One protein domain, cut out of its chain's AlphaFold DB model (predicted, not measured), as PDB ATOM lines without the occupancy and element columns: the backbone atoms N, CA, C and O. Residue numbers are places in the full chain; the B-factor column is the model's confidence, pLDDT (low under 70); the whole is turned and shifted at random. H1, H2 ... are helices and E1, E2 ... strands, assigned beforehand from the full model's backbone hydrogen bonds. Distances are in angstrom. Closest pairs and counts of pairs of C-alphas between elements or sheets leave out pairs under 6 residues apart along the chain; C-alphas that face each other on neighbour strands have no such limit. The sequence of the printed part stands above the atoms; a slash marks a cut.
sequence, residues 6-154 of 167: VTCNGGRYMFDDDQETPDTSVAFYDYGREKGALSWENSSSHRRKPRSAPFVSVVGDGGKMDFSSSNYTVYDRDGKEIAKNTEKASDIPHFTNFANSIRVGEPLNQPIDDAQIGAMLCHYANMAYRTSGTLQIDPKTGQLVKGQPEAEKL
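This is residues 6 to 154 of the 167 residues of the protein "Gfo/Idh/MocA family oxidoreductase" of Verrucomicrobiales bacterium (UniProt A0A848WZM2). Two four-stranded sheets stand edge to edge in a loose row, E3 of one beside E4 of the other, and H2 packs slantwise over one face of the sheet E3 E2 E1 E8. From E7 the chain runs out to H1, which lies away from both sheets, and returns through H2, making an open frame; H3 sits by the last turns of H2. The printed part has 149 residues, in the order E1 E2 E3 E4 E5 E6 E7 H1 H2 E8 H3. Both sheets, E3-E2-E1-E8 and E4-E5-E6-E7, are antiparallel, and the class is mixed, helices and strands. The whole is loose, with a radius of gyration of the C-alphas of 18.8 A and spans of 45 by 42 by 38 A.

In the first sheet, E3 is residues 37 to 43, 20.3 A long, E2 24 to 30, 20.3 A, E1 6 to 11, 16.8 A, and E8 134 to 136, 6.9 A. C-alpha 6 is at (44.117, -7.132, 100.300). H2, residues 112 to 130, is 26.8 A long, and H3, 149 to 154, is 9.1 A, ending with C-alpha 154 at (58.377, -10.085, 96.948). In the second sheet, E4 is 56 to 60, 13.3 A, E5 63 to 67, 13.7 A, E6 72 to 76, 13.6 A, and E7 81 to 85, 11.4 A. H1, residues 92 to 103, is 16.0 A long, with C-alpha 92 at (35.565, -16.395, 67.916).

E1 E2 E3 and E4 E5 E6 E7 are meanders, each strand the antiparallel neighbour of the one before. Within hydrogen-bond range are N 27 and O 40, 2.8 A apart, in the hairpin E2 and E3, N 9 and O 26, 3.0 A apart, in the hairpin E1 and E2, and N 135 and O 6, 2.8 A apart, across the antiparallel neighbours E1 and E8. H2 is on this sheet, two layers, at a height of 10.4 A, over E2 and E1, at 45 degrees to E2 on the local plane. Its closest C-alphas to E1 are Tyr 129 and Cys 8, 5.1 A apart. With residues 127 to 130 alone H2 touches H3, opposite ways at a steep tilt of 52 degrees; the closest C-alphas, Met 127 and Ala 151, are 5.8 A apart. E3 and E4 are near each other, with 5 pairs of C-alphas within 10 A. Across the second sheet, N 65 and O 58 are 2.8 A apart, N 66 and O 73 2.9 A, and N 74 and O 83 2.8 A. H1 is on neither sheet and is apart from H2. Every O i to N i+4 pair is within hydrogen-bond range in H1, 14 of 15 in H2 and 1 of 2 in H3.

The C-alphas farthest apart, Asp 16 and Val 104, are 51.1 A apart. The printed part has no cut. The long links are E1 to E2, E3 to E4 and E8 to H3, and residues 47 to 52 stand free. The mean pLDDT of the printed part is 94.0, and no printed residue is under 70.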
ATOM      1  N   VAL A   6      44.309  -5.721 100.638       98.62
ATOM      2  CA  VAL A   6      44.117  -7.132 100.300       98.62
ATOM      3  C   VAL A   6      44.423  -7.988 101.516       98.62
ATOM      4  O   VAL A   6      45.453  -7.801 102.156       98.62
ATOM      5  N   THR A   7      43.554  -8.939 101.841       98.50
ATOM      6  CA  THR A   7      43.836  -9.979 102.836       98.50
ATOM      7  C   THR A   7      43.763 -11.347 102.186       98.50
ATOM      8  O   THR A   7      43.022 -11.546 101.226       98.50
ATOM      9  N   CYS A   8      44.558 -12.295 102.674       98.19
ATOM     10  CA  CYS A   8      44.528 -13.667 102.186       98.19
ATOM     11  C   CYS A   8      44.912 -14.627 103.306       98.19
ATOM     12  O   CYS A   8      45.929 -14.430 103.971       98.19
ATOM     13  N   ASN A   9      44.107 -15.668 103.498       96.81
ATOM     14  CA  ASN A   9      44.395 -16.750 104.428       96.81
ATOM     15  C   ASN A   9      44.110 -18.101 103.767       96.81
ATOM     16  O   ASN A   9      43.225 -18.210 102.918       96.81
ATOM     17  N   GLY A  10      44.851 -19.130 104.152       94.31
ATOM     18  CA  GLY A  10      44.744 -20.458 103.565       94.31
ATOM     19  C   GLY A  10      45.946 -21.327 103.890       94.31
ATOM     20  O   GLY A  10      46.738 -21.005 104.774       94.31
ATOM     21  N   GLY A  11      46.092 -22.422 103.155       93.94
ATOM     22  CA  GLY A  11      47.220 -23.325 103.327       93.94
ATOM     23  C   GLY A  11      47.249 -24.460 102.316       93.94
ATOM     24  O   GLY A  11      46.444 -24.527 101.385       93.94
ATOM     25  N   ARG A  12      48.228 -25.339 102.518       93.69
ATOM     26  CA  ARG A  12      48.337 -26.656 101.895       93.69
ATOM     27  C   ARG A  12      47.679 -27.656 102.843       93.69
ATOM     28  O   ARG A  12      48.227 -27.927 103.908       93.69
ATOM     29  N   TYR A  13      46.488 -28.136 102.505       93.25
ATOM     30  CA  TYR A  13      45.737 -29.059 103.363       93.25
ATOM     31  C   TYR A  13      45.542 -30.440 102.742       93.25
ATOM     32  O   TYR A  13      45.267 -31.387 103.474       93.25
ATOM     33  N   MET A  14      45.646 -30.568 101.417       93.38
ATOM     34  CA  MET A  14      45.379 -31.828 100.720       93.38
ATOM     35  C   MET A  14      46.652 -32.576 100.338       93.38
ATOM     36  O   MET A  14      46.721 -33.792 100.499       93.38
ATOM     37  N   PHE A  15      47.622 -31.865  99.766       89.88
ATOM     38  CA  PHE A  15      48.799 -32.483  99.160       89.88
ATOM     39  C   PHE A  15      50.067 -32.099  99.916       89.88
ATOM     40  O   PHE A  15      50.189 -30.956 100.355       89.88
ATOM     41  N   ASP A  16      51.001 -33.043  99.997       92.88
ATOM     42  CA  ASP A  16      52.387 -32.844 100.425       92.88
ATOM     43  C   ASP A  16      53.279 -32.973  99.178       92.88
ATOM     44  O   ASP A  16      53.639 -34.075  98.765       92.88
ATOM     45  N   ASP A  17      53.489 -31.850  98.488       92.31
ATOM     46  CA  ASP A  17      54.254 -31.753  97.236       92.31
ATOM     47  C   ASP A  17      54.936 -30.376  97.114       92.31
ATOM     48  O   ASP A  17      54.758 -29.502  97.970       92.31
ATOM     49  N   ASP A  18      55.649 -30.156  96.009       93.50
ATOM     50  CA  ASP A  18      56.466 -28.963  95.757       93.50
ATOM     51  C   ASP A  18      55.677 -27.651  95.503       93.50
ATOM     52  O   ASP A  18      56.281 -26.608  95.246       93.50
ATOM     53  N   GLN A  19      54.337 -27.640  95.536       90.44
ATOM     54  CA  GLN A  19      53.542 -26.422  95.320       90.44
ATOM     55  C   GLN A  19      53.739 -25.382  96.451       90.44
ATOM     56  O   GLN A  19      53.421 -25.600  97.615       90.44
ATOM     57  N   GLU A  20      54.163 -24.163  96.131       87.06
ATOM     58  CA  GLU A  20      54.414 -23.146  97.172       87.06
ATOM     59  C   GLU A  20      53.180 -22.292  97.538       87.06
ATOM     60  O   GLU A  20      53.148 -21.631  98.578       87.06
ATOM     61  N   THR A  21      52.150 -22.277  96.687       89.81
ATOM     62  CA  THR A  21      50.901 -21.523  96.899       89.81
ATOM     63  C   THR A  21      49.832 -22.383  97.578       89.81
ATOM     64  O   THR A  21      49.844 -23.605  97.422       89.81
ATOM     65  N   PRO A  22      48.882 -21.792  98.326       93.00
ATOM     66  CA  PRO A  22      47.893 -22.572  99.062       93.00
ATOM     67  C   PRO A  22      46.966 -23.343  98.112       93.00
ATOM     68  O   PRO A  22      46.512 -22.809  97.096       93.00
ATOM     69  N   ASP A  23      46.640 -24.587  98.469       93.62
ATOM     70  CA  ASP A  23      45.662 -25.394  97.731       93.62
ATOM     71  C   ASP A  23      44.221 -25.019  98.077       93.62
ATOM     72  O   ASP A  23      43.308 -25.340  97.321       93.62
ATOM     73  N   THR A  24      44.033 -24.312  99.193       94.69
ATOM     74  CA  THR A  24      42.762 -23.804  99.701       94.69
ATOM     75  C   THR A  24      43.021 -22.445 100.333       94.69
ATOM     76  O   THR A  24      43.826 -22.332 101.259       94.69
ATOM     77  N   SER A  25      42.350 -21.403  99.850       95.38
ATOM     78  CA  SER A  25      42.483 -20.062 100.418       95.38
ATOM     79  C   SER A  25      41.245 -19.209 100.191       95.38
ATOM     80  O   SER A  25      40.426 -19.482  99.312       95.38
ATOM     81  N   VAL A  26      41.131 -18.149 100.985       97.06
ATOM     82  CA  VAL A  26      40.178 -17.064 100.783       97.06
ATOM     83  C   VAL A  26      40.955 -15.757 100.752       97.06
ATOM     84  O   VAL A  26      41.709 -15.464 101.679       97.06
ATOM     85  N   ALA A  27      40.758 -14.982  99.689       98.25
ATOM     86  CA  ALA A  27      41.285 -13.636  99.549       98.25
ATOM     87  C   ALA A  27      40.146 -12.612  99.538       98.25
ATOM     88  O   ALA A  27      39.070 -12.871  98.994       98.25
ATOM     89  N   PHE A  28      40.391 -11.445 100.118       98.50
ATOM     90  CA  PHE A  28      39.467 -10.320 100.114       98.50
ATOM     91  C   PHE A  28      40.188  -9.074  99.613       98.50
ATOM     92  O   PHE A  28      41.289  -8.775 100.069       98.50
ATOM     93  N   TYR A  29      39.565  -8.356  98.688       98.62
ATOM     94  CA  TYR A  29      40.091  -7.150  98.064       98.62
ATOM     95  C   TYR A  29      39.118  -6.010  98.345       98.62
ATOM     96  O   TYR A  29      37.984  -6.018  97.868       98.62
ATOM     97  N   ASP A  30      39.561  -5.053  99.145       98.38
ATOM     98  CA  ASP A  30      38.797  -3.888  99.572       98.38
ATOM     99  C   ASP A  30      39.118  -2.719  98.636       98.38
ATOM    100  O   ASP A  30      40.273  -2.297  98.561       98.38
ATOM    101  N   TYR A  31      38.126  -2.226  97.893       97.88
ATOM    102  CA  TYR A  31      38.271  -1.079  96.986       97.88
ATOM    103  C   TYR A  31      37.696   0.211  97.591       97.88
ATOM    104  O   TYR A  31      37.562   1.217  96.891       97.88
ATOM    105  N   GLY A  32      37.338   0.185  98.878       96.31
ATOM    106  CA  GLY A  32      36.716   1.303  99.567       96.31
ATOM    107  C   GLY A  32      35.200   1.379  99.358       96.31
ATOM    108  O   GLY A  32      34.598   0.722  98.507       96.31
ATOM    109  N   ARG A  33      34.553   2.224 100.169       92.62
ATOM    110  CA  ARG A  33      33.086   2.286 100.319       92.62
ATOM    111  C   ARG A  33      32.320   2.515  99.013       92.62
ATOM    112  O   ARG A  33      31.218   1.998  98.871       92.62
ATOM    113  N   GLU A  34      32.865   3.316  98.102       92.31
ATOM    114  CA  GLU A  34      32.174   3.701  96.864       92.31
ATOM    115  C   GLU A  34      32.279   2.641  95.764       92.31
ATOM    116  O   GLU A  34      31.409   2.570  94.901       92.31
ATOM    117  N   LYS A  35      33.324   1.807  95.802       94.00
ATOM    118  CA  LYS A  35      33.608   0.791  94.774       94.00
ATOM    119  C   LYS A  35      33.248  -0.622  95.227       94.00
ATOM    120  O   LYS A  35      33.010  -1.492  94.395       94.00
ATOM    121  N   GLY A  36      33.188  -0.846  96.538       96.25
ATOM    122  CA  GLY A  36      32.845  -2.126  97.138       96.25
ATOM    123  C   GLY A  36      34.062  -3.018  97.362       96.25
ATOM    124  O   GLY A  36      35.162  -2.552  97.659       96.25
ATOM    125  N   ALA A  37      33.846  -4.327  97.276       97.50
ATOM    126  CA  ALA A  37      34.868  -5.317  97.563       97.50
ATOM    127  C   ALA A  37      34.680  -6.583  96.726       97.50
ATOM    128  O   ALA A  37      33.589  -6.872  96.234       97.50
ATOM    129  N   LEU A  38      35.752  -7.360  96.616       97.69
ATOM    130  CA  LEU A  38      35.772  -8.671  95.979       97.69
ATOM    131  C   LEU A  38      36.223  -9.715  96.998       97.69
ATOM    132  O   LEU A  38      37.247  -9.547  97.654       97.69
ATOM    133  N   SER A  39      35.504 -10.830  97.082       97.31
ATOM    134  CA  SER A  39      35.963 -12.032  97.780       97.31
ATOM    135  C   SER A  39      36.262 -13.136  96.773       97.31
ATOM    136  O   SER A  39      35.447 -13.393  95.889       97.31
ATOM    137  N   TRP A  40      37.386 -13.823  96.942       95.62
ATOM    138  CA  TRP A  40      37.794 -14.944  96.105       95.62
ATOM    139  C   TRP A  40      38.068 -16.176  96.960       95.62
ATOM    140  O   TRP A  40      38.905 -16.134  97.858       95.62
ATOM    141  N   GLU A  41      37.402 -17.288  96.656       93.25
ATOM    142  CA  GLU A  41      37.652 -18.580  97.296       93.25
ATOM    143  C   GLU A  41      38.360 -19.520  96.315       93.25
ATOM    144  O   GLU A  41      37.825 -19.895  95.271       93.25
ATOM    145  N   ASN A  42      39.556 -19.962  96.685       90.62
ATOM    146  CA  ASN A  42      40.359 -20.903  95.924       90.62
ATOM    147  C   ASN A  42      40.219 -22.331  96.484       90.62
ATOM    148  O   ASN A  42      40.183 -22.543  97.694       90.62
ATOM    149  N   SER A  43      40.125 -23.325  95.597       90.56
ATOM    150  CA  SER A  43      40.562 -24.699  95.891       90.56
ATOM    151  C   SER A  43      41.071 -25.329  94.609       90.56
ATOM    152  O   SER A  43      40.312 -25.447  93.646       90.56
ATOM    153  N   SER A  44      42.336 -25.736  94.606       90.88
ATOM    154  CA  SER A  44      42.936 -26.497  93.506       90.88
ATOM    155  C   SER A  44      42.849 -28.010  93.731       90.88
ATOM    156  O   SER A  44      42.963 -28.783  92.784       90.88
ATOM    157  N   SER A  45      42.606 -28.437  94.971       88.94
ATOM    158  CA  SER A  45      42.593 -29.839  95.388       88.94
ATOM    159  C   SER A  45      41.249 -30.544  95.205       88.94
ATOM    160  O   SER A  45      41.210 -31.770  95.085       88.94
ATOM    161  N   HIS A  46      40.140 -29.801  95.138       84.19
ATOM    162  CA  HIS A  46      38.805 -30.382  95.022       84.19
ATOM    163  C   HIS A  46      37.952 -29.691  93.951       84.19
ATOM    164  O   HIS A  46      37.743 -28.481  93.961       84.19
ATOM    165  N   ARG A  47      37.342 -30.480  93.051       76.56
ATOM    166  CA  ARG A  47      36.510 -29.972  91.934       76.56
ATOM    167  C   ARG A  47      35.157 -29.385  92.366       76.56
ATOM    168  O   ARG A  47      34.425 -28.869  91.526       76.56
ATOM    169  N   ARG A  48      34.809 -29.519  93.651       76.12
ATOM    170  CA  ARG A  48      33.577 -29.025  94.304       76.12
ATOM    171  C   ARG A  48      32.278 -29.389  93.562       76.12
ATOM    172  O   ARG A  48      31.323 -28.629  93.611       76.12
ATOM    173  N   LYS A  49      32.210 -30.536  92.871       81.12
ATOM    174  CA  LYS A  49      31.002 -30.949  92.130       81.12
ATOM    175  C   LYS A  49      30.056 -31.806  92.992       81.12
ATOM    176  O   LYS A  49      30.558 -32.698  93.671       81.12
ATOM    177  N   PRO A  50      28.724 -31.615  92.891       80.44
ATOM    178  CA  PRO A  50      28.045 -30.501  92.222       80.44
ATOM    179  C   PRO A  50      28.068 -29.234  93.101       80.44
ATOM    180  O   PRO A  50      27.669 -29.282  94.261       80.44
ATOM    181  N   ARG A  51      28.506 -28.090  92.553       73.44
ATOM    182  CA  ARG A  51      28.398 -26.788  93.233       73.44
ATOM    183  C   ARG A  51      27.108 -26.130  92.763       73.44
ATOM    184  O   ARG A  51      26.958 -25.900  91.569       73.44
ATOM    185  N   SER A  52      26.184 -25.855  93.679       79.31
ATOM    186  CA  SER A  52      24.957 -25.108  93.363       79.31
ATOM    187  C   SER A  52      25.204 -23.603  93.230       79.31
ATOM    188  O   SER A  52      24.418 -22.911  92.591       79.31
ATOM    189  N   ALA A  53      26.286 -23.101  93.832       83.12
ATOM    190  CA  ALA A  53      26.660 -21.698  93.769       83.12
ATOM    191  C   ALA A  53      27.205 -21.311  92.378       83.12
ATOM    192  O   ALA A  53      27.874 -22.131  91.739       83.12
ATOM    193  N   PRO A  54      26.958 -20.068  91.931       88.88
ATOM    194  CA  PRO A  54      27.520 -19.531  90.694       88.88
ATOM    195  C   PRO A  54      29.052 -19.445  90.751       88.88
ATOM    196  O   PRO A  54      29.662 -19.539  91.818       88.88
ATOM    197  N   PHE A  55      29.676 -19.272  89.585       88.75
ATOM    198  CA  PHE A  55      31.125 -19.097  89.474       88.75
ATOM    199  C   PHE A  55      31.556 -17.703  89.945       88.75
ATOM    200  O   PHE A  55      32.506 -17.583  90.711       88.75
ATOM    201  N   VAL A  56      30.817 -16.670  89.532       94.06
ATOM    202  CA  VAL A  56      30.972 -15.286  90.001       94.06
ATOM    203  C   VAL A  56      29.584 -14.727  90.291       94.06
ATOM    204  O   VAL A  56      28.659 -14.952  89.514       94.06
ATOM    205  N   SER A  57      29.448 -13.976  91.378       96.25
ATOM    206  CA  SER A  57      28.268 -13.155  91.648       96.25
ATOM    207  C   SER A  57      28.692 -11.705  91.800       96.25
ATOM    208  O   SER A  57      29.617 -11.405  92.553       96.25
ATOM    209  N   VAL A  58      27.981 -10.812  91.124       97.25
ATOM    210  CA  VAL A  58      28.079  -9.365  91.320       97.25
ATOM    211  C   VAL A  58      26.799  -8.920  92.009       97.25
ATOM    212  O   VAL A  58      25.708  -9.163  91.497       97.25
ATOM    213  N   VAL A  59      26.918  -8.308  93.184       97.00
ATOM    214  CA  VAL A  59      25.778  -7.850  93.987       97.00
ATOM    215  C   VAL A  59      25.835  -6.334  94.087       97.00
ATOM    216  O   VAL A  59      26.872  -5.778  94.440       97.00
ATOM    217  N   GLY A  60      24.720  -5.681  93.775       95.94
ATOM    218  CA  GLY A  60      24.561  -4.234  93.835       95.94
ATOM    219  C   GLY A  60      23.258  -3.838  94.523       95.94
ATOM    220  O   GLY A  60      22.510  -4.670  95.034       95.94
ATOM    221  N   ASP A  61      22.971  -2.543  94.527       95.06
ATOM    222  CA  ASP A  61      21.754  -1.979  95.115       95.06
ATOM    223  C   ASP A  61      20.470  -2.397  94.377       95.06
ATOM    224  O   ASP A  61      19.423  -2.552  95.007       95.06
ATOM    225  N   GLY A  62      20.550  -2.629  93.064       96.31
ATOM    226  CA  GLY A  62      19.439  -3.073  92.220       96.31
ATOM    227  C   GLY A  62      19.152  -4.579  92.230       96.31
ATOM    228  O   GLY A  62      18.132  -4.996  91.682       96.31
ATOM    229  N   GLY A  63      20.010  -5.400  92.844       97.69
ATOM    230  CA  GLY A  63      19.896  -6.860  92.818       97.69
ATOM    231  C   GLY A  63      21.245  -7.543  92.604       97.69
ATOM    232  O   GLY A  63      22.269  -7.090  93.119       97.69
ATOM    233  N   LYS A  64      21.263  -8.648  91.855       97.69
ATOM    234  CA  LYS A  64      22.501  -9.393  91.586       97.69
ATOM    235  C   LYS A  64      22.564  -9.972  90.180       97.69
ATOM    236  O   LYS A  64      21.542 -10.257  89.561       97.69
ATOM    237  N   MET A  65      23.780 -10.223  89.720       97.81
ATOM    238  CA  MET A  65      24.078 -10.937  88.488       97.81
ATOM    239  C   MET A  65      24.970 -12.133  88.805       97.81
ATOM    240  O   MET A  65      26.067 -11.975  89.336       97.81
ATOM    241  N   ASP A  66      24.487 -13.323  88.471       96.44
ATOM    242  CA  ASP A  66      25.201 -14.580  88.657       96.44
ATOM    243  C   ASP A  66      25.744 -15.069  87.318       96.44
ATOM    244  O   ASP A  66      24.998 -15.202  86.350       96.44
ATOM    245  N   PHE A  67      27.030 -15.393  87.287       93.62
ATOM    246  CA  PHE A  67      27.718 -15.964  86.140       93.62
ATOM    247  C   PHE A  67      27.964 -17.457  86.360       93.62
ATOM    248  O   PHE A  67      28.394 -17.892  87.435       93.62
ATOM    249  N   SER A  68      27.731 -18.250  85.319       86.88
ATOM    250  CA  SER A  68      28.208 -19.630  85.216       86.88
ATOM    251  C   SER A  68      29.437 -19.692  84.294       86.88
ATOM    252  O   SER A  68      30.154 -18.708  84.155       86.88
ATOM    253  N   SER A  69      29.717 -20.838  83.667       80.81
ATOM    254  CA  SER A  69      30.854 -20.991  82.749       80.81
ATOM    255  C   SER A  69      30.733 -20.174  81.459       80.81
ATOM    256  O   SER A  69      31.746 -19.828  80.867       80.81
ATOM    257  N   SER A  70      29.511 -19.923  80.986       84.06
ATOM    258  CA  SER A  70      29.257 -19.259  79.693       84.06
ATOM    259  C   SER A  70      27.997 -18.398  79.672       84.06
ATOM    260  O   SER A  70      27.690 -17.766  78.667       84.06
ATOM    261  N   ASN A  71      27.247 -18.397  80.769       91.25
ATOM    262  CA  ASN A  71      25.912 -17.830  80.846       91.25
ATOM    263  C   ASN A  71      25.853 -16.883  82.041       91.25
ATOM    264  O   ASN A  71      26.652 -16.999  82.973       91.25
ATOM    265  N   TYR A  72      24.851 -16.014  82.056       95.19
ATOM    266  CA  TYR A  72      24.522 -15.230  83.236       95.19
ATOM    267  C   TYR A  72      23.017 -15.201  83.476       95.19
ATOM    268  O   TYR A  72      22.233 -15.339  82.535       95.19
ATOM    269  N   THR A  73      22.632 -14.946  84.722       96.88
ATOM    270  CA  THR A  73      21.263 -14.605  85.114       96.88
ATOM    271  C   THR A  73      21.290 -13.354  85.985       96.88
ATOM    272  O   THR A  73      22.116 -13.246  86.888       96.88
ATOM    273  N   VAL A  74      20.391 -12.410  85.721       98.06
ATOM    274  CA  VAL A  74      20.205 -11.185  86.503       98.06
ATOM    275  C   VAL A  74      18.911 -11.300  87.295       98.06
ATOM    276  O   VAL A  74      17.863 -11.643  86.742       98.06
ATOM    277  N   TYR A  75      18.995 -10.974  88.577       98.25
ATOM    278  CA  TYR A  75      17.882 -10.943  89.510       98.25
ATOM    279  C   TYR A  75      17.707  -9.531  90.062       98.25
ATOM    280  O   TYR A  75      18.700  -8.866  90.365       98.25
ATOM    281  N   ASP A  76      16.459  -9.095  90.228       98.25
ATOM    282  CA  ASP A  76      16.156  -7.893  91.006       98.25
ATOM    283  C   ASP A  76      16.304  -8.143  92.522       98.25
ATOM    284  O   ASP A  76      16.713  -9.220  92.974       98.25
ATOM    285  N   ARG A  77      15.987  -7.128  93.332       97.75
ATOM    286  CA  ARG A  77      16.081  -7.189  94.801       97.75
ATOM    287  C   ARG A  77      15.143  -8.210  95.446       97.75
ATOM    288  O   ARG A  77      15.454  -8.686  96.535       97.75
ATOM    289  N   ASP A  78      14.037  -8.540  94.786       97.44
ATOM    290  CA  ASP A  78      13.053  -9.509  95.270       97.44
ATOM    291  C   ASP A  78      13.409 -10.941  94.829       97.44
ATOM    292  O   ASP A  78      12.700 -11.900  95.137       97.44
ATOM    293  N   GLY A  79      14.531 -11.104  94.117       96.38
ATOM    294  CA  GLY A  79      15.006 -12.387  93.613       96.38
ATOM    295  C   GLY A  79      14.286 -12.846  92.348       96.38
ATOM    296  O   GLY A  79      14.433 -14.005  91.954       96.38
ATOM    297  N   LYS A  80      13.519 -11.971  91.687       98.12
ATOM    298  CA  LYS A  80      12.878 -12.290  90.412       98.12
ATOM    299  C   LYS A  80      13.913 -12.211  89.292       98.12
ATOM    300  O   LYS A  80      14.651 -11.237  89.178       98.12
ATOM    301  N   GLU A  81      13.951 -13.237  88.445       98.00
ATOM    302  CA  GLU A  81      14.756 -13.226  87.219       98.00
ATOM    303  C   GLU A  81      14.237 -12.135  86.268       98.00
ATOM    304  O   GLU A  81      13.059 -12.126  85.903       98.00
ATOM    305  N   ILE A  82      15.122 -11.215  85.878       97.94
ATOM    306  CA  ILE A  82      14.797 -10.096  84.979       97.94
ATOM    307  C   ILE A  82      15.579 -10.134  83.663       97.94
ATOM    308  O   ILE A  82      15.160  -9.507  82.693       97.94
ATOM    309  N   ALA A  83      16.688 -10.876  83.602       97.44
ATOM    310  CA  ALA A  83      17.423 -11.130  82.365       97.44
ATOM    311  C   ALA A  83      18.252 -12.411  82.470       97.44
ATOM    312  O   ALA A  83      18.685 -12.800  83.554       97.44
ATOM    313  N   LYS A  84      18.528 -13.044  81.329       96.75
ATOM    314  CA  LYS A  84      19.369 -14.237  81.250       96.75
ATOM    315  C   LYS A  84      20.024 -14.344  79.882       96.75
ATOM    316  O   LYS A  84      19.376 -14.081  78.874       96.75
ATOM    317  N   ASN A  85      21.277 -14.784  79.852       93.81
ATOM    318  CA  ASN A  85      21.932 -15.247  78.634       93.81
ATOM    319  C   ASN A  85      22.063 -16.771  78.675       93.81
ATOM    320  O   ASN A  85      22.488 -17.338  79.680       93.81
ATOM    321  N   THR A  86      21.693 -17.436  77.585       91.12
ATOM    322  CA  THR A  86      21.837 -18.889  77.419       91.12
ATOM    323  C   THR A  86      22.721 -19.285  76.246       91.12
ATOM    324  O   THR A  86      22.781 -20.467  75.901       91.12
ATOM    325  N   GLU A  87      23.373 -18.316  75.611       88.06
ATOM    326  CA  GLU A  87      24.312 -18.559  74.528       88.06
ATOM    327  C   GLU A  87      25.498 -19.397  75.005       88.06
ATOM    328  O   GLU A  87      25.872 -19.415  76.177       88.06
ATOM    329  N   LYS A  88      26.081 -20.143  74.070       86.94
ATOM    330  CA  LYS A  88      27.281 -20.931  74.340       86.94
ATOM    331  C   LYS A  88      28.496 -20.010  74.326       86.94
ATOM    332  O   LYS A  88      28.553 -19.085  73.521       86.94
ATOM    333  N   ALA A  89      29.494 -20.326  75.149       86.62
ATOM    334  CA  ALA A  89      30.792 -19.665  75.065       86.62
ATOM    335  C   ALA A  89      31.387 -19.827  73.660       86.62
ATOM    336  O   ALA A  89      31.257 -20.883  73.032       86.62
ATOM    337  N   SER A  90      32.041 -18.773  73.184       89.62
ATOM    338  CA  SER A  90      32.735 -18.752  71.905       89.62
ATOM    339  C   SER A  90      33.946 -17.841  72.007       89.62
ATOM    340  O   SER A  90      33.814 -16.680  72.387       89.62
ATOM    341  N   ASP A  91      35.102 -18.352  71.597       92.50
ATOM    342  CA  ASP A  91      36.331 -17.559  71.519       92.50
ATOM    343  C   ASP A  91      36.441 -16.779  70.200       92.50
ATOM    344  O   ASP A  91      37.310 -15.922  70.042       92.50
ATOM    345  N   ILE A  92      35.546 -17.038  69.237       95.50
ATOM    346  CA  ILE A  92      35.565 -16.395  67.916       95.50
ATOM    347  C   ILE A  92      35.517 -14.861  68.029       95.50
ATOM    348  O   ILE A  92      36.339 -14.219  67.371       95.50
ATOM    349  N   PRO A  93      34.643 -14.235  68.849       94.06
ATOM    350  CA  PRO A  93      34.641 -12.781  69.010       94.06
ATOM    351  C   PRO A  93      35.969 -12.237  69.556       94.06
ATOM    352  O   PRO A  93      36.450 -11.215  69.065       94.06
ATOM    353  N   HIS A  94      36.601 -12.941  70.504       93.81
ATOM    354  CA  HIS A  94      37.895 -12.554  71.072       93.81
ATOM    355  C   HIS A  94      39.001 -12.566  70.006       93.81
ATOM    356  O   HIS A  94      39.699 -11.567  69.820       93.81
ATOM    357  N   PHE A  95      39.119 -13.659  69.244       96.81
ATOM    358  CA  PHE A  95      40.120 -13.765  68.176       96.81
ATOM    359  C   PHE A  95      39.849 -12.818  67.005       96.81
ATOM    360  O   PHE A  95      40.795 -12.306  66.406       96.81
ATOM    361  N   THR A  96      38.580 -12.557  66.684       97.69
ATOM    362  CA  THR A  96      38.202 -11.603  65.632       97.69
ATOM    363  C   THR A  96      38.629 -10.189  66.020       97.69
ATOM    364  O   THR A  96      39.311  -9.539  65.234       97.69
ATOM    365  N   ASN A  97      38.316  -9.735  67.242       97.75
ATOM    366  CA  ASN A  97      38.726  -8.410  67.714       97.75
ATOM    367  C   ASN A  97      40.256  -8.262  67.743       97.75
ATOM    368  O   ASN A  97      40.778  -7.255  67.273       97.75
ATOM    369  N   PHE A  98      40.986  -9.287  68.198       97.25
ATOM    370  CA  PHE A  98      42.450  -9.282  68.146       97.25
ATOM    371  C   PHE A  98      42.993  -9.204  66.710       97.25
ATOM    372  O   PHE A  98      43.914  -8.446  66.416       97.25
ATOM    373  N   ALA A  99      42.420  -9.968  65.780       98.06
ATOM    374  CA  ALA A  99      42.853  -9.930  64.390       98.06
ATOM    375  C   ALA A  99      42.537  -8.580  63.722       98.06
ATOM    376  O   ALA A  99      43.338  -8.084  62.926       98.06
ATOM    377  N   ASN A 100      41.393  -7.980  64.047       98.31
ATOM    378  CA  ASN A 100      40.991  -6.684  63.516       98.31
ATOM    379  C   ASN A 100      41.824  -5.536  64.093       98.31
ATOM    380  O   ASN A 100      42.161  -4.617  63.347       98.31
ATOM    381  N   SER A 101      42.230  -5.599  65.364       97.62
ATOM    382  CA  SER A 101      43.112  -4.577  65.940       97.62
ATOM    383  C   SER A 101      44.458  -4.505  65.219       97.62
ATOM    384  O   SER A 101      44.971  -3.416  64.976       97.62
ATOM    385  N   ILE A 102      44.979  -5.651  64.764       97.44
ATOM    386  CA  ILE A 102      46.203  -5.723  63.955       97.44
ATOM    387  C   ILE A 102      45.957  -5.266  62.514       97.44
ATOM    388  O   ILE A 102      46.756  -4.519  61.952       97.44
ATOM    389  N   ARG A 103      44.893  -5.766  61.875       98.25
ATOM    390  CA  ARG A 103      44.698  -5.598  60.423       98.25
ATOM    391  C   ARG A 103      44.120  -4.248  60.035       98.25
ATOM    392  O   ARG A 103      44.478  -3.723  58.987       98.25
ATOM    393  N   VAL A 104      43.180  -3.746  60.827       98.12
ATOM    394  CA  VAL A 104      42.368  -2.570  60.485       98.12
ATOM    395  C   VAL A 104      42.329  -1.528  61.602       98.12
ATOM    396  O   VAL A 104      41.663  -0.509  61.451       98.12
ATOM    397  N   GLY A 105      43.061  -1.743  62.699       97.31
ATOM    398  CA  GLY A 105      43.188  -0.770  63.784       97.31
ATOM    399  C   GLY A 105      41.944  -0.638  64.664       97.31
ATOM    400  O   GLY A 105      41.758   0.405  65.287       97.31
ATOM    401  N   GLU A 106      41.081  -1.659  64.720       98.06
ATOM    402  CA  GLU A 106      39.972  -1.676  65.683       98.06
ATOM    403  C   GLU A 106      40.497  -1.652  67.135       98.06
ATOM    404  O   GLU A 106      41.463  -2.356  67.446       98.06
ATOM    405  N   PRO A 107      39.874  -0.892  68.056       96.94
ATOM    406  CA  PRO A 107      40.236  -0.940  69.470       96.94
ATOM    407  C   PRO A 107      40.086  -2.347  70.064       96.94
ATOM    408  O   PRO A 107      39.120  -3.061  69.780       96.94
ATOM    409  N   LEU A 108      41.030  -2.742  70.923       96.56
ATOM    410  CA  LEU A 108      40.920  -3.980  71.694       96.56
ATOM    411  C   LEU A 108      39.852  -3.835  72.781       96.56
ATOM    412  O   LEU A 108      39.859  -2.863  73.531       96.56
ATOM    413  N   ASN A 109      38.991  -4.844  72.913       94.69
ATOM    414  CA  ASN A 109      37.992  -4.903  73.984       94.69
ATOM    415  C   ASN A 109      38.607  -5.229  75.354       94.69
ATOM    416  O   ASN A 109      37.999  -4.933  76.376       94.69
ATOM    417  N   GLN A 110      39.769  -5.889  75.368       92.25
ATOM    418  CA  GLN A 110      40.514  -6.254  76.578       92.25
ATOM    419  C   GLN A 110      42.008  -5.972  76.366       92.25
ATOM    420  O   GLN A 110      42.762  -6.873  75.985       92.25
ATOM    421  N   PRO A 111      42.429  -4.705  76.505       93.31
ATOM    422  CA  PRO A 111      43.817  -4.302  76.324       93.31
ATOM    423  C   PRO A 111      44.727  -4.791  77.471       93.31
ATOM    424  O   PRO A 111      44.283  -5.318  78.492       93.31
ATOM    425  N   ILE A 112      46.045  -4.684  77.269       93.19
ATOM    426  CA  ILE A 112      47.054  -5.258  78.179       93.19
ATOM    427  C   ILE A 112      47.122  -4.554  79.540       93.19
ATOM    428  O   ILE A 112      47.441  -5.188  80.541       93.19
ATOM    429  N   ASP A 113      46.821  -3.263  79.585       91.56
ATOM    430  CA  ASP A 113      46.721  -2.469  80.807       91.56
ATOM    431  C   ASP A 113      45.583  -2.964  81.714       91.56
ATOM    432  O   ASP A 113      45.802  -3.139  82.913       91.56
ATOM    433  N   ASP A 114      44.428  -3.331  81.151       91.44
ATOM    434  CA  ASP A 114      43.352  -3.986  81.909       91.44
ATOM    435  C   ASP A 114      43.775  -5.370  82.429       91.44
ATOM    436  O   ASP A 114      43.572  -5.709  83.601       91.44
ATOM    437  N   ALA A 115      44.409  -6.179  81.573       92.44
ATOM    438  CA  ALA A 115      44.879  -7.512  81.950       92.44
ATOM    439  C   ALA A 115      45.956  -7.464  83.051       92.44
ATOM    440  O   ALA A 115      45.982  -8.331  83.932       92.44
ATOM    441  N   GLN A 116      46.816  -6.440  83.037       94.44
ATOM    442  CA  GLN A 116      47.834  -6.218  84.062       94.44
ATOM    443  C   GLN A 116      47.196  -6.030  85.439       94.44
ATOM    444  O   GLN A 116      47.638  -6.661  86.399       94.44
ATOM    445  N   ILE A 117      46.124  -5.239  85.538       93.12
ATOM    446  CA  ILE A 117      45.410  -5.014  86.801       93.12
ATOM    447  C   ILE A 117      44.860  -6.336  87.349       93.12
ATOM    448  O   ILE A 117      45.058  -6.644  88.526       93.12
ATOM    449  N   GLY A 118      44.224  -7.148  86.498       93.69
ATOM    450  CA  GLY A 118      43.696  -8.458  86.890       93.69
ATOM    451  C   GLY A 118      44.785  -9.417  87.383       93.69
ATOM    452  O   GLY A 118      44.628 -10.055  88.425       93.69
ATOM    453  N   ALA A 119      45.924  -9.474  86.686       94.94
ATOM    454  CA  ALA A 119      47.065 -10.295  87.090       94.94
ATOM    455  C   ALA A 119      47.661  -9.849  88.438       94.94
ATOM    456  O   ALA A 119      48.038 -10.687  89.263       94.94
ATOM    457  N   MET A 120      47.697  -8.540  88.702       96.12
ATOM    458  CA  MET A 120      48.194  -8.004  89.971       96.12
ATOM    459  C   MET A 120      47.378  -8.467  91.179       96.12
ATOM    460  O   MET A 120      47.964  -8.676  92.238       96.12
ATOM    461  N   LEU A 121      46.070  -8.712  91.044       97.00
ATOM    462  CA  LEU A 121      45.252  -9.225  92.154       97.00
ATOM    463  C   LEU A 121      45.778 -10.573  92.672       97.00
ATOM    464  O   LEU A 121      45.926 -10.760  93.882       97.00
ATOM    465  N   CYS A 122      46.164 -11.473  91.764       95.62
ATOM    466  CA  CYS A 122      46.792 -12.746  92.118       95.62
ATOM    467  C   CYS A 122      48.107 -12.532  92.880       95.62
ATOM    468  O   CYS A 122      48.386 -13.216  93.867       95.62
ATOM    469  N   HIS A 123      48.918 -11.565  92.444       95.75
ATOM    470  CA  HIS A 123      50.165 -11.221  93.122       95.75
ATOM    471  C   HIS A 123      49.920 -10.626  94.511       95.75
ATOM    472  O   HIS A 123      50.584 -11.044  95.460       95.75
ATOM    473  N   TYR A 124      48.943  -9.731  94.669       97.56
ATOM    474  CA  TYR A 124      48.594  -9.150  95.966       97.56
ATOM    475  C   TYR A 124      48.143 -10.213  96.968       97.56
ATOM    476  O   TYR A 124      48.645 -10.237  98.090       97.56
ATOM    477  N   ALA A 125      47.260 -11.132  96.569       97.19
ATOM    478  CA  ALA A 125      46.812 -12.207  97.451       97.19
ATOM    479  C   ALA A 125      47.955 -13.159  97.840       97.19
ATOM    480  O   ALA A 125      48.045 -13.567  98.999       97.19
ATOM    481  N   ASN A 126      48.860 -13.473  96.907       95.44
ATOM    482  CA  ASN A 126      50.041 -14.286  97.201       95.44
ATOM    483  C   ASN A 126      51.019 -13.573  98.145       95.44
ATOM    484  O   ASN A 126      51.545 -14.202  99.060       95.44
ATOM    485  N   MET A 127      51.257 -12.272  97.958       96.56
ATOM    486  CA  MET A 127      52.090 -11.482  98.872       96.56
ATOM    487  C   MET A 127      51.459 -11.386 100.261       96.56
ATOM    488  O   MET A 127      52.160 -11.590 101.247       96.56
ATOM    489  N   ALA A 128      50.147 -11.147 100.351       97.06
ATOM    490  CA  ALA A 128      49.425 -11.151 101.621       97.06
ATOM    491  C   ALA A 128      49.587 -12.504 102.337       97.06
ATOM    492  O   ALA A 128      50.014 -12.530 103.487       97.06
ATOM    493  N   TYR A 129      49.349 -13.620 101.638       96.31
ATOM    494  CA  TYR A 129      49.499 -14.974 102.187       96.31
ATOM    495  C   TYR A 129      50.920 -15.268 102.692       96.31
ATOM    496  O   TYR A 129      51.091 -15.793 103.787       96.31
ATOM    497  N   ARG A 130      51.949 -14.913 101.914       95.31
ATOM    498  CA  ARG A 130      53.356 -15.222 102.233       95.31
ATOM    499  C   ARG A 130      53.963 -14.335 103.321       95.31
ATOM    500  O   ARG A 130      55.109 -14.565 103.699       95.31
ATOM    501  N   THR A 131      53.252 -13.303 103.769       95.12
ATOM    502  CA  THR A 131      53.785 -12.299 104.698       95.12
ATOM    503  C   THR A 131      52.934 -12.200 105.964       95.12
ATOM    504  O   THR A 131      53.021 -13.064 106.829       95.12
ATOM    505  N   SER A 132      52.126 -11.149 106.105       89.38
ATOM    506  CA  SER A 132      51.370 -10.829 107.322       89.38
ATOM    507  C   SER A 132      49.894 -11.242 107.269       89.38
ATOM    508  O   SER A 132      49.135 -10.959 108.194       89.38
ATOM    509  N   GLY A 133      49.450 -11.846 106.163       94.38
ATOM    510  CA  GLY A 133      48.037 -12.085 105.854       94.38
ATOM    511  C   GLY A 133      47.304 -10.855 105.304       94.38
ATOM    512  O   GLY A 133      46.161 -10.979 104.864       94.38
ATOM    513  N   THR A 134      47.937  -9.675 105.303       97.44
ATOM    514  CA  THR A 134      47.377  -8.406 104.811       97.44
ATOM    515  C   THR A 134      48.402  -7.638 103.974       97.44
ATOM    516  O   THR A 134      49.603  -7.704 104.229       97.44
ATOM    517  N   LEU A 135      47.919  -6.884 102.990       97.81
ATOM    518  CA  LEU A 135      48.696  -6.013 102.122       97.81
ATOM    519  C   LEU A 135      47.964  -4.681 101.934       97.81
ATOM    520  O   LEU A 135      46.766  -4.673 101.659       97.81
ATOM    521  N   GLN A 136      48.679  -3.568 102.074       98.19
ATOM    522  CA  GLN A 136      48.176  -2.218 101.796       98.19
ATOM    523  C   GLN A 136      48.713  -1.738 100.448       98.19
ATOM    524  O   GLN A 136      49.924  -1.793 100.210       98.19
ATOM    525  N   ILE A 137      47.825  -1.260  99.584       98.06
ATOM    526  CA  ILE A 137      48.125  -0.866  98.208       98.06
ATOM    527  C   ILE A 137      47.707   0.589  98.011       98.06
ATOM    528  O   ILE A 137      46.652   1.011  98.474       98.06
ATOM    529  N   ASP A 138      48.537   1.370  97.325       97.25
ATOM    530  CA  ASP A 138      48.130   2.683  96.841       97.25
ATOM    531  C   ASP A 138      47.184   2.491  95.642       97.25
ATOM    532  O   ASP A 138      47.634   2.076  94.568       97.25
ATOM    533  N   PRO A 139      45.883   2.813  95.771       95.88
ATOM    534  CA  PRO A 139      44.901   2.545  94.725       95.88
ATOM    535  C   PRO A 139      45.143   3.362  93.447       95.88
ATOM    536  O   PRO A 139      44.578   3.038  92.400       95.88
ATOM    537  N   LYS A 140      45.965   4.422  93.509       94.69
ATOM    538  CA  LYS A 140      46.300   5.272  92.356       94.69
ATOM    539  C   LYS A 140      47.422   4.693  91.508       94.69
ATOM    540  O   LYS A 140      47.430   4.893  90.299       94.69
ATOM    541  N   THR A 141      48.383   4.024  92.142       95.31
ATOM    542  CA  THR A 141      49.605   3.544  91.479       95.31
ATOM    543  C   THR A 141      49.675   2.023  91.389       95.31
ATOM    544  O   THR A 141      50.476   1.498  90.622       95.31
ATOM    545  N   GLY A 142      48.872   1.311  92.183       95.81
ATOM    546  CA  GLY A 142      48.947  -0.138  92.349       95.81
ATOM    547  C   GLY A 142      50.166  -0.599  93.147       95.81
ATOM    548  O   GLY A 142      50.360  -1.795  93.320       95.81
ATOM    549  N   GLN A 143      51.006   0.311  93.644       96.44
ATOM    550  CA  GLN A 143      52.202  -0.058  94.396       96.44
ATOM    551  C   GLN A 143      51.885  -0.374  95.856       96.44
ATOM    552  O   GLN A 143      50.875   0.064  96.405       96.44
ATOM    553  N   LEU A 144      52.787  -1.107  96.512       97.19
ATOM    554  CA  LEU A 144      52.729  -1.271  97.961       97.19
ATOM    555  C   LEU A 144      52.831   0.091  98.652       97.19
ATOM    556  O   LEU A 144      53.703   0.904  98.335       97.19
ATOM    557  N   VAL A 145      52.000   0.305  99.668       97.38
ATOM    558  CA  VAL A 145      52.251   1.375 100.637       97.38
ATOM    559  C   VAL A 145      53.556   1.058 101.379       97.38
ATOM    560  O   VAL A 145      53.781  -0.084 101.784       97.38
ATOM    561  N   LYS A 146      54.419   2.064 101.561       95.31
ATOM    562  CA  LYS A 146      55.724   1.910 102.229       95.31
ATOM    563  C   LYS A 146      55.587   1.362 103.652       95.31
ATOM    564  O   LYS A 146      54.648   1.711 104.364       95.31
ATOM    565  N   GLY A 147      56.593   0.607 104.090       95.44
ATOM    566  CA  GLY A 147      56.666   0.075 105.454       95.44
ATOM    567  C   GLY A 147      56.151  -1.358 105.569       95.44
ATOM    568  O   GLY A 147      55.762  -1.783 106.654       95.44
ATOM    569  N   GLN A 148      56.161  -2.104 104.460       96.38
ATOM    570  CA  GLN A 148      55.770  -3.514 104.400       96.38
ATOM    571  C   GLN A 148      56.974  -4.375 103.974       96.38
ATOM    572  O   GLN A 148      56.925  -5.010 102.920       96.38
ATOM    573  N   PRO A 149      58.071  -4.416 104.761       95.38
ATOM    574  CA  PRO A 149      59.380  -4.895 104.301       95.38
ATOM    575  C   PRO A 149      59.373  -6.343 103.796       95.38
ATOM    576  O   PRO A 149      60.068  -6.657 102.835       95.38
ATOM    577  N   GLU A 150      58.579  -7.236 104.394       95.81
ATOM    578  CA  GLU A 150      58.477  -8.620 103.913       95.81
ATOM    579  C   GLU A 150      57.749  -8.724 102.567       95.81
ATOM    580  O   GLU A 150      58.114  -9.554 101.740       95.81
ATOM    581  N   ALA A 151      56.764  -7.860 102.310       95.75
ATOM    582  CA  ALA A 151      56.071  -7.814 101.024       95.75
ATOM    583  C   ALA A 151      56.897  -7.087  99.954       95.75
ATOM    584  O   ALA A 151      56.927  -7.517  98.804       95.75
ATOM    585  N   GLU A 152      57.626  -6.035 100.333       94.94
ATOM    586  CA  GLU A 152      58.534  -5.295  99.447       94.94
ATOM    587  C   GLU A 152      59.613  -6.217  98.845       94.94
ATOM    588  O   GLU A 152      59.929  -6.095  97.661       94.94
ATOM    589  N   LYS A 153      60.098  -7.218  99.596       93.88
ATOM    590  CA  LYS A 153      61.020  -8.259  99.090       93.88
ATOM    591  C   LYS A 153      60.421  -9.146  97.991       93.88
ATOM    592  O   LYS A 153      61.171  -9.775  97.249       93.88
ATOM    593  N   LEU A 154      59.094  -9.243  97.911       93.50
ATOM    594  CA  LEU A 154      58.377 -10.085  96.948       93.50
ATOM    595  C   LEU A 154      57.922  -9.313  95.703       93.50
ATOM    596  O   LEU A 154      57.440  -9.933  94.756       93.50
TER     597      LEU A 154